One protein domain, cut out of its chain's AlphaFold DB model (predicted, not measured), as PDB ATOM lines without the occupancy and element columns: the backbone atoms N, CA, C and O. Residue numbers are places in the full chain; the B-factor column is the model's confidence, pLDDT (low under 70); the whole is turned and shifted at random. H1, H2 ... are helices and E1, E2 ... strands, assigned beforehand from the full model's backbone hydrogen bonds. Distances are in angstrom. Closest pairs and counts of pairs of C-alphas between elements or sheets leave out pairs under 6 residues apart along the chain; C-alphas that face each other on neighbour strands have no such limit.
ATOM      1  N   GLN A   2     152.185 122.586 172.227       85.62
ATOM      2  CA  GLN A   2     153.334 123.124 171.494       85.62
ATOM      3  C   GLN A   2     152.982 123.174 170.011       85.62
ATOM      4  O   GLN A   2     152.478 122.192 169.469       85.62
ATOM      5  N   TRP A   3     153.255 124.300 169.363       82.44
ATOM      6  CA  TRP A   3     153.074 124.458 167.930       82.44
ATOM      7  C   TRP A   3     154.401 124.841 167.287       82.44
ATOM      8  O   TRP A   3     155.048 125.808 167.684       82.44
ATOM      9  N   ALA A   4     154.821 124.052 166.306       80.19
ATOM     10  CA  ALA A   4     156.087 124.220 165.611       80.19
ATOM     11  C   ALA A   4     155.798 124.369 164.109       80.19
ATOM     12  O   ALA A   4     155.835 123.358 163.399       80.19
ATOM     13  N   PRO A   5     155.501 125.587 163.616       70.88
ATOM     14  CA  PRO A   5     155.062 125.787 162.237       70.88
ATOM     15  C   PRO A   5     156.078 125.242 161.229       70.88
ATOM     16  O   PRO A   5     157.291 125.353 161.424       70.88
ATOM     17  N   GLU A   6     155.616 124.599 160.163       71.56
ATOM     18  CA  GLU A   6     156.447 124.231 159.013       71.56
ATOM     19  C   GLU A   6     156.497 125.354 157.969       71.56
ATOM     20  O   GLU A   6     155.690 126.281 157.980       71.56
ATOM     21  N   SER A   7     157.489 125.316 157.071       58.62
ATOM     22  CA  SER A   7     157.645 126.345 156.037       58.62
ATOM     23  C   SER A   7     156.382 126.438 155.176       58.62
ATOM     24  O   SER A   7     156.024 125.471 154.510       58.62
ATOM     25  N   GLY A   8     155.732 127.605 155.159       58.75
ATOM     26  CA  GLY A   8     154.481 127.830 154.424       58.75
ATOM     27  C   GLY A   8     153.207 127.392 155.158       58.75
ATOM     28  O   GLY A   8     152.121 127.592 154.622       58.75
ATOM     29  N   GLN A   9     153.311 126.837 156.370       65.00
ATOM     30  CA  GLN A   9     152.157 126.509 157.204       65.00
ATOM     31  C   GLN A   9     151.668 127.766 157.936       65.00
ATOM     32  O   GLN A   9     152.411 128.378 158.707       65.00
ATOM     33  N   SER A  10     150.411 128.144 157.712       66.94
ATOM     34  CA  SER A  10     149.686 129.075 158.578       66.94
ATOM     35  C   SER A  10     149.017 128.307 159.717       66.94
ATOM     36  O   SER A  10     148.673 127.136 159.566       66.94
ATOM     37  N   PHE A  11     148.826 128.958 160.865       72.56
ATOM     38  CA  PHE A  11     147.968 128.405 161.912       72.56
ATOM     39  C   PHE A  11     146.528 128.386 161.387       72.56
ATOM     40  O   PHE A  11     145.987 129.443 161.052       72.56
ATOM     41  N   GLY A  12     145.932 127.202 161.254       78.06
ATOM     42  CA  GLY A  12     144.636 127.012 160.622       78.06
ATOM     43  C   GLY A  12     143.518 126.619 161.595       78.06
ATOM     44  O   GLY A  12     143.716 126.489 162.810       78.06
ATOM     45  N   PRO A  13     142.301 126.408 161.059       81.62
ATOM     46  CA  PRO A  13     141.163 125.926 161.835       81.62
ATOM     47  C   PRO A  13     141.422 124.567 162.497       81.62
ATOM     48  O   PRO A  13     140.960 124.341 163.610       81.62
ATOM     49  N   GLU A  14     142.185 123.676 161.856       84.00
ATOM     50  CA  GLU A  14     142.485 122.352 162.409       84.00
ATOM     51  C   GLU A  14     143.311 122.423 163.691       84.00
ATOM     52  O   GLU A  14     143.019 121.707 164.645       84.00
ATOM     53  N   GLU A  15     144.339 123.269 163.743       85.00
ATOM     54  CA  GLU A  15     145.142 123.429 164.951       85.00
ATOM     55  C   GLU A  15     144.332 124.075 166.080       85.00
ATOM     56  O   GLU A  15     144.514 123.715 167.242       85.00
ATOM     57  N   THR A  16     143.384 124.957 165.744       83.69
ATOM     58  CA  THR A  16     142.443 125.540 166.716       83.69
ATOM     59  C   THR A  16     141.498 124.473 167.270       83.69
ATOM     60  O   THR A  16     141.313 124.384 168.480       83.69
ATOM     61  N   ILE A  17     140.948 123.609 166.411       85.31
ATOM     62  CA  ILE A  17     140.109 122.477 166.832       85.31
ATOM     63  C   ILE A  17     140.909 121.543 167.739       85.31
ATOM     64  O   ILE A  17     140.470 121.253 168.846       85.31
ATOM     65  N   ARG A  18     142.125 121.153 167.334       85.75
ATOM     66  CA  ARG A  18     143.014 120.326 168.167       85.75
ATOM     67  C   ARG A  18     143.341 120.996 169.502       85.75
ATOM     68  O   ARG A  18     143.504 120.302 170.501       85.75
ATOM     69  N   PHE A  19     143.467 122.324 169.523       88.06
ATOM     70  CA  PHE A  19     143.689 123.075 170.753       88.06
ATOM     71  C   PHE A  19     142.496 122.930 171.707       88.06
ATOM     72  O   PHE A  19     142.669 122.545 172.864       88.06
ATOM     73  N   VAL A  20     141.290 123.187 171.196       86.06
ATOM     74  CA  VAL A  20     140.046 123.160 171.974       86.06
ATOM     75  C   VAL A  20     139.684 121.737 172.408       86.06
ATOM     76  O   VAL A  20     139.455 121.499 173.590       86.06
ATOM     77  N   GLU A  21     139.674 120.772 171.487       89.50
ATOM     78  CA  GLU A  21     139.343 119.366 171.774       89.50
ATOM     79  C   GLU A  21     140.363 118.705 172.705       89.50
ATOM     80  O   GLU A  21     140.010 117.841 173.506       89.50
ATOM     81  N   GLY A  22     141.624 119.134 172.630       89.81
ATOM     82  CA  GLY A  22     142.674 118.687 173.539       89.81
ATOM     83  C   GLY A  22     142.575 119.278 174.947       89.81
ATOM     84  O   GLY A  22     143.363 118.886 175.806       89.81
ATOM     85  N   GLY A  23     141.648 120.215 175.191       91.44
ATOM     86  CA  GLY A  23     141.496 120.889 176.480       91.44
ATOM     87  C   GLY A  23     142.727 121.704 176.875       91.44
ATOM     88  O   GLY A  23     143.023 121.833 178.061       91.44
ATOM     89  N   TYR A  24     143.487 122.196 175.893       94.00
ATOM     90  CA  TYR A  24     144.655 123.020 176.165       94.00
ATOM     91  C   TYR A  24     144.225 124.442 176.538       94.00
ATOM     92  O   TYR A  24     143.258 124.974 176.007       94.00
ATOM     93  N   ASP A  25     145.003 125.076 177.405       95.38
ATOM     94  CA  ASP A  25     144.857 126.475 177.824       95.38
ATOM     95  C   ASP A  25     146.144 127.282 177.575       95.38
ATOM     96  O   ASP A  25     146.225 128.468 177.885       95.38
ATOM     97  N   GLY A  26     147.161 126.644 176.989       96.62
ATOM     98  CA  GLY A  26     148.463 127.240 176.737       96.62
ATOM     99  C   GLY A  26     148.992 126.961 175.340       96.62
ATOM    100  O   GLY A  26     148.921 125.826 174.857       96.62
ATOM    101  N   LEU A  27     149.574 127.972 174.702       95.69
ATOM    102  CA  LEU A  27     150.206 127.884 173.391       95.69
ATOM    103  C   LEU A  27     151.675 128.295 173.486       95.69
ATOM    104  O   LEU A  27     151.995 129.435 173.810       95.69
ATOM    105  N   HIS A  28     152.569 127.366 173.154       94.88
ATOM    106  CA  HIS A  28     153.994 127.641 172.999       94.88
ATOM    107  C   HIS A  28     154.380 127.508 171.527       94.88
ATOM    108  O   HIS A  28     154.331 126.411 170.964       94.88
ATOM    109  N   ILE A  29     154.759 128.627 170.914       91.88
ATOM    110  CA  ILE A  29     155.227 128.705 169.533       91.88
ATOM    111  C   ILE A  29     156.730 128.444 169.517       91.88
ATOM    112  O   ILE A  29     157.528 129.273 169.952       91.88
ATOM    113  N   VAL A  30     157.117 127.277 169.011       85.56
ATOM    114  CA  VAL A  30     158.514 126.846 168.988       85.56
ATOM    115  C   VAL A  30     159.226 127.500 167.797       85.56
ATOM    116  O   VAL A  30     158.823 127.273 166.650       85.56
ATOM    117  N   PRO A  31     160.295 128.284 168.023       80.00
ATOM    118  CA  PRO A  31     161.020 128.928 166.940       80.00
ATOM    119  C   PRO A  31     161.718 127.894 166.053       80.00
ATOM    120  O   PRO A  31     162.407 126.996 166.540       80.00
ATOM    121  N   LYS A  32     161.599 128.056 164.731       81.50
ATOM    122  CA  LYS A  32     162.424 127.341 163.749       81.50
ATOM    123  C   LYS A  32     163.385 128.314 163.057       81.50
ATOM    124  O   LYS A  32     162.997 129.451 162.773       81.50
ATOM    125  N   PRO A  33     164.633 127.907 162.756       79.62
ATOM    126  CA  PRO A  33     165.584 128.769 162.062       79.62
ATOM    127  C   PRO A  33     165.010 129.302 160.747       79.62
ATOM    128  O   PRO A  33     164.467 128.536 159.955       79.62
ATOM    129  N   ARG A  34     165.184 130.608 160.494       81.19
ATOM    130  CA  ARG A  34     164.728 131.312 159.275       81.19
ATOM    131  C   ARG A  34     163.209 131.360 159.077       81.19
ATOM    132  O   ARG A  34     162.763 131.801 158.022       81.19
ATOM    133  N   PHE A  35     162.426 130.949 160.070       84.06
ATOM    134  CA  PHE A  35     160.981 131.101 160.047       84.06
ATOM    135  C   PHE A  35     160.574 132.426 160.699       84.06
ATOM    136  O   PHE A  35     161.142 132.827 161.717       84.06
ATOM    137  N   ARG A  36     159.592 133.100 160.102       87.06
ATOM    138  CA  ARG A  36     158.963 134.313 160.630       87.06
ATOM    139  C   ARG A  36     157.450 134.182 160.515       87.06
ATOM    140  O   ARG A  36     156.973 133.544 159.577       87.06
ATOM    141  N   ILE A  37     156.722 134.813 161.425       88.69
ATOM    142  CA  ILE A  37     155.268 134.960 161.343       88.69
ATOM    143  C   ILE A  37     154.970 136.400 160.933       88.69
ATOM    144  O   ILE A  37     155.569 137.334 161.456       88.69
ATOM    145  N   ASP A  38     154.069 136.612 159.978       90.75
ATOM    146  CA  ASP A  38     153.707 137.984 159.615       90.75
ATOM    147  C   ASP A  38     152.776 138.595 160.685       90.75
ATOM    148  O   ASP A  38     153.014 139.715 161.123       90.75
ATOM    149  N   SER A  39     151.785 137.847 161.183       92.19
ATOM    150  CA  SER A  39     150.867 138.306 162.240       92.19
ATOM    151  C   SER A  39     150.433 137.186 163.194       92.19
ATOM    152  O   SER A  39     150.257 136.037 162.776       92.19
ATOM    153  N   LEU A  40     150.209 137.530 164.468       93.31
ATOM    154  CA  LEU A  40     149.574 136.659 165.468       93.31
ATOM    155  C   LEU A  40     148.035 136.731 165.484       93.31
ATOM    156  O   LEU A  40     147.422 136.228 166.421       93.31
ATOM    157  N   ASP A  41     147.370 137.317 164.484       93.25
ATOM    158  CA  ASP A  41     145.900 137.481 164.478       93.25
ATOM    159  C   ASP A  41     145.112 136.173 164.648       93.25
ATOM    160  O   ASP A  41     144.002 136.176 165.185       93.25
ATOM    161  N   PHE A  42     145.700 135.036 164.264       90.69
ATOM    162  CA  PHE A  42     145.109 133.715 164.479       90.69
ATOM    163  C   PHE A  42     144.816 133.424 165.966       90.69
ATOM    164  O   PHE A  42     143.894 132.661 166.263       90.69
ATOM    165  N   LEU A  43     145.525 134.083 166.898       92.94
ATOM    166  CA  LEU A  43     145.277 134.018 168.342       92.94
ATOM    167  C   LEU A  43     143.842 134.410 168.727       92.94
ATOM    168  O   LEU A  43     143.330 133.935 169.737       92.94
ATOM    169  N   GLY A  44     143.157 135.222 167.913       89.62
ATOM    170  CA  GLY A  44     141.761 135.596 168.150       89.62
ATOM    171  C   GLY A  44     140.776 134.421 168.127       89.62
ATOM    172  O   GLY A  44     139.648 134.568 168.591       89.62
ATOM    173  N   SER A  45     141.195 133.260 167.615       89.00
ATOM    174  CA  SER A  45     140.359 132.057 167.517       89.00
ATOM    175  C   SER A  45     140.410 131.174 168.768       89.00
ATOM    176  O   SER A  45     139.620 130.241 168.881       89.00
ATOM    177  N   PHE A  46     141.323 131.445 169.708       87.62
ATOM    178  CA  PHE A  46     141.472 130.644 170.921       87.62
ATOM    179  C   PHE A  46     140.656 131.241 172.065       87.62
ATOM    180  O   PHE A  46     141.053 132.225 172.692       87.62
ATOM    181  N   SER A  47     139.523 130.616 172.372       87.00
ATOM    182  CA  SER A  47     138.867 130.787 173.669       87.00
ATOM    183  C   SER A  47     139.637 130.018 174.746       87.00
ATOM    184  O   SER A  47     140.207 128.963 174.465       87.00
ATOM    185  N   GLY A  48     139.686 130.532 175.978       90.88
ATOM    186  CA  GLY A  48     140.365 129.826 177.072       90.88
ATOM    187  C   GLY A  48     141.895 129.893 177.080       90.88
ATOM    188  O   GLY A  48     142.513 129.222 177.900       90.88
ATOM    189  N   LEU A  49     142.537 130.666 176.192       95.69
ATOM    190  CA  LEU A  49     143.998 130.783 176.182       95.69
ATOM    191  C   LEU A  49     144.487 131.618 177.380       95.69
ATOM    192  O   LEU A  49     144.328 132.840 177.405       95.69
ATOM    193  N   ARG A  50     145.114 130.940 178.344       97.56
ATOM    194  CA  ARG A  50     145.675 131.484 179.590       97.56
ATOM    195  C   ARG A  50     147.187 131.673 179.530       97.56
ATOM    196  O   ARG A  50     147.704 132.591 180.160       97.56
ATOM    197  N   TYR A  51     147.888 130.860 178.740       98.00
ATOM    198  CA  TYR A  51     149.350 130.896 178.632       98.00
ATOM    199  C   TYR A  51     149.785 131.092 177.181       98.00
ATOM    200  O   TYR A  51     149.467 130.277 176.316       98.00
ATOM    201  N   LEU A  52     150.555 132.138 176.897       97.62
ATOM    202  CA  LEU A  52     151.141 132.356 175.575       97.62
ATOM    203  C   LEU A  52     152.654 132.491 175.685       97.62
ATOM    204  O   LEU A  52     153.156 133.357 176.391       97.62
ATOM    205  N   ASN A  53     153.378 131.675 174.925       97.00
ATOM    206  CA  ASN A  53     154.804 131.844 174.692       97.00
ATOM    207  C   ASN A  53     155.072 131.940 173.189       97.00
ATOM    208  O   ASN A  53     154.906 130.961 172.459       97.00
ATOM    209  N   ALA A  54     155.491 133.121 172.747       94.62
ATOM    210  CA  ALA A  54     155.874 133.406 171.377       94.62
ATOM    211  C   ALA A  54     157.256 134.077 171.344       94.62
ATOM    212  O   ALA A  54     157.399 135.289 171.516       94.62
ATOM    213  N   SER A  55     158.280 133.266 171.078       91.62
ATOM    214  CA  SER A  55     159.674 133.699 170.926       91.62
ATOM    215  C   SER A  55     160.159 133.517 169.490       91.62
ATOM    216  O   SER A  55     161.163 132.853 169.230       91.62
ATOM    217  N   ILE A  56     159.402 134.065 168.540       91.00
ATOM    218  CA  ILE A  56     159.647 133.923 167.105       91.00
ATOM    219  C   ILE A  56     159.522 135.276 166.400       91.00
ATOM    220  O   ILE A  56     158.609 136.032 166.745       91.00
ATOM    221  N   PRO A  57     160.386 135.593 165.412       92.06
ATOM    222  CA  PRO A  57     160.286 136.837 164.661       92.06
ATOM    223  C   PRO A  57     158.874 137.046 164.119       92.06
ATOM    224  O   PRO A  57     158.414 136.251 163.294       92.06
ATOM    225  N   THR A  58     158.201 138.091 164.599       92.12
ATOM    226  CA  THR A  58     156.821 138.402 164.224       92.12
ATOM    227  C   THR A  58     156.675 139.877 163.883       92.12
ATOM    228  O   THR A  58     157.144 140.729 164.635       92.12
ATOM    229  N   LEU A  59     156.071 140.198 162.731       91.69
ATOM    230  CA  LEU A  59     155.921 141.600 162.319       91.69
ATOM    231  C   LEU A  59     154.848 142.310 163.153       91.69
ATOM    232  O   LEU A  59     155.105 143.415 163.630       91.69
ATOM    233  N   ASP A  60     153.701 141.664 163.378       92.88
ATOM    234  CA  ASP A  60     152.592 142.174 164.195       92.88
ATOM    235  C   ASP A  60     152.154 141.150 165.253       92.88
ATOM    236  O   ASP A  60     151.633 140.078 164.941       92.88
ATOM    237  N   ASP A  61     152.368 141.478 166.523       94.75
ATOM    238  CA  ASP A  61     151.949 140.665 167.664       94.75
ATOM    239  C   ASP A  61     150.824 141.307 168.492       94.75
ATOM    240  O   ASP A  61     150.486 140.820 169.574       94.75
ATOM    241  N   THR A  62     150.170 142.351 167.969       93.94
ATOM    242  CA  THR A  62     149.159 143.123 168.709       93.94
ATOM    243  C   THR A  62     147.960 142.282 169.150       93.94
ATOM    244  O   THR A  62     147.309 142.595 170.149       93.94
ATOM    245  N   ALA A  63     147.676 141.182 168.446       94.69
ATOM    246  CA  ALA A  63     146.633 140.229 168.806       94.69
ATOM    247  C   ALA A  63     146.853 139.575 170.183       94.69
ATOM    248  O   ALA A  63     145.876 139.311 170.885       94.69
ATOM    249  N   ALA A  64     148.107 139.384 170.618       94.75
ATOM    250  CA  ALA A  64     148.427 138.803 171.925       94.75
ATOM    251  C   ALA A  64     147.887 139.651 173.092       94.75
ATOM    252  O   ALA A  64     147.449 139.115 174.110       94.75
ATOM    253  N   PHE A  65     147.832 140.974 172.919       93.19
ATOM    254  CA  PHE A  65     147.330 141.914 173.925       93.19
ATOM    255  C   PHE A  65     145.796 141.951 174.016       93.19
ATOM    256  O   PHE A  65     145.231 142.567 174.919       93.19
ATOM    257  N   ARG A  66     145.088 141.303 173.080       93.25
ATOM    258  CA  ARG A  66     143.615 141.250 173.047       93.25
ATOM    259  C   ARG A  66     143.049 139.970 173.670       93.25
ATOM    260  O   ARG A  66     141.827 139.823 173.756       93.25
ATOM    261  N   LEU A  67     143.915 139.060 174.122       94.06
ATOM    262  CA  LEU A  67     143.533 137.816 174.782       94.06
ATOM    263  C   LEU A  67     143.002 138.103 176.192       94.06
ATOM    264  O   LEU A  67     143.739 138.516 177.086       94.06
ATOM    265  N   LYS A  68     141.692 137.906 176.376       92.38
ATOM    266  CA  LYS A  68     140.962 138.310 177.591       92.38
ATOM    267  C   LYS A  68     141.227 137.411 178.797       92.38
ATOM    268  O   LYS A  68     141.085 137.861 179.929       92.38
ATOM    269  N   GLU A  69     141.570 136.153 178.552       95.81
ATOM    270  CA  GLU A  69     141.785 135.130 179.584       95.81
ATOM    271  C   GLU A  69     143.269 134.916 179.896       95.81
ATOM    272  O   GLU A  69     143.602 134.071 180.714       95.81
ATOM    273  N   LEU A  70     144.151 135.698 179.265       97.62
ATOM    274  CA  LEU A  70     145.589 135.542 179.395       97.62
ATOM    275  C   LEU A  70     146.057 135.867 180.818       97.62
ATOM    276  O   LEU A  70     145.762 136.941 181.343       97.62
ATOM    277  N   GLU A  71     146.818 134.947 181.396       98.38
ATOM    278  CA  GLU A  71     147.420 135.035 182.727       98.38
ATOM    279  C   GLU A  71     148.942 135.164 182.634       98.38
ATOM    280  O   GLU A  71     149.554 135.939 183.373       98.38
ATOM    281  N   GLU A  72     149.549 134.465 181.670       98.44
ATOM    282  CA  GLU A  72     150.986 134.512 181.425       98.44
ATOM    283  C   GLU A  72     151.302 134.825 179.964       98.44
ATOM    284  O   GLU A  72     150.824 134.160 179.039       98.44
ATOM    285  N   LEU A  73     152.160 135.824 179.763       97.38
ATOM    286  CA  LEU A  73     152.581 136.292 178.450       97.38
ATOM    287  C   LEU A  73     154.104 136.268 178.335       97.38
ATOM    288  O   LEU A  73     154.795 137.030 178.998       97.38
ATOM    289  N   THR A  74     154.641 135.454 177.434       97.00
ATOM    290  CA  THR A  74     156.014 135.574 176.936       97.00
ATOM    291  C   THR A  74     155.975 136.007 175.477       97.00
ATOM    292  O   THR A  74     155.466 135.272 174.631       97.00
ATOM    293  N   LEU A  75     156.508 137.193 175.186       94.94
ATOM    294  CA  LEU A  75     156.474 137.806 173.861       94.94
ATOM    295  C   LEU A  75     157.832 138.427 173.516       94.94
ATOM    296  O   LEU A  75     158.155 139.541 173.928       94.94
ATOM    297  N   THR A  76     158.644 137.684 172.764       93.38
ATOM    298  CA  THR A  76     159.974 138.114 172.299       93.38
ATOM    299  C   THR A  76     160.070 137.935 170.791       93.38
ATOM    300  O   THR A  76     160.669 136.979 170.282       93.38
ATOM    301  N   THR A  77     159.354 138.801 170.086       92.94
ATOM    302  CA  THR A  77     159.053 138.676 168.661       92.94
ATOM    303  C   THR A  77     159.866 139.616 167.776       92.94
ATOM    304  O   THR A  77     159.862 139.454 166.557       92.94
ATOM    305  N   GLY A  78     160.536 140.626 168.335       91.81
ATOM    306  CA  GLY A  78     161.093 141.739 167.573       91.81
ATOM    307  C   GLY A  78     160.044 142.653 166.927       91.81
ATOM    308  O   GLY A  78     160.424 143.478 166.084       91.81
ATOM    309  N   SER A  79     158.752 142.506 167.256       91.94
ATOM    310  CA  SER A  79     157.699 143.336 166.670       91.94
ATOM    311  C   SER A  79     157.906 144.805 167.033       91.94
ATOM    312  O   SER A  79     158.326 145.170 168.131       91.94
TER     313      SER A  79
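AT A GLANCE: This is residues 2 to 79 of the 260 residues of an uncharacterized protein of Krasilnikoviella flava (UniProt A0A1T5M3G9). The chain winds in stacked turns, a short flattened solenoid: E1, E3 and E5 lie side by side as one wall, while E2 and E4, with the short helices H2 and H3, make the opposite wall. H1 lies at one end of the stack, in a first turn whose opening residues 2 to 3 pair beside E1. The printed part has 78 residues, with three named helices and five named strands in the order H1, E1, E2, H2, E3, E4, H3, E5; one parallel sheet has the order E1, E3, E5, and a second parallel sheet has E2 and E4. The class is mixed, helices and strands, with under half of the residues in named elements. The whole is compact, with a radius of gyration of the C-alphas of 11.6 A and spans of 31 by 23 by 16 A.

IN THESE COORDINATES: H1 holds residues 13 to 21, begins with C-alpha 13 at (141.163, 125.926, 161.835) and is 12.0 A long. E1, residues 26 to 29, measures 10.0 A. E2 is residues 37 to 39, and H2 is residues 41 to 45. E3, residues 51 to 54, begins with C-alpha 51 at (149.350, 130.896, 178.632) and measures 10.1 A. E4 is residues 58 to 60, and H3 is residues 62 to 66. E5, residues 72 to 75, measures 9.9 A and ends with C-alpha 75 at (156.474, 137.806, 173.861).

HOW THE PARTS SIT: Residues 2 to 3 pair with residues 28 to 29 of E1, parallel. E1, an edge strand, is parallel to E3 at 5 degrees, with N 27 and O 51 at 2.8 A, within hydrogen-bond range. E3, the inner strand, is parallel to E5 at 7 degrees, with N 74 and O 52 at 2.8 A, also within range. E2 and E4 are parallel neighbours at 11 degrees, with N 60 and O 38 at 3.1 A, within range. H2 and H3 touch, their closest C-alphas being those of Asp 41 and Ala 63, 5.2 A apart. H1 and H2 are close but not clearly touching; their closest C-alphas, of Thr 16 and Ser 45, are 6.9 A apart. H3 only grazes the sheet of E1, E3 and E5, with its residues 64 to 65; H1 and H2 are not on it. H1 and H3 are apart. Every O i to N i+4 pair of H1 is within hydrogen-bond range; H2 and H3 each have 0 of 1 such pairs within range, but 2 of 2 O i to N i+3 pairs.

THE WHOLE: The C-alphas of Glu 21 and Gly 78, the two farthest apart, are 31.5 A apart. The printed part has no cut, and no link is long: E1 to E2 is short, and the other links are tight. The mean pLDDT of the printed part is 88.5; residues 7 to 10 of this predicted model are under 70.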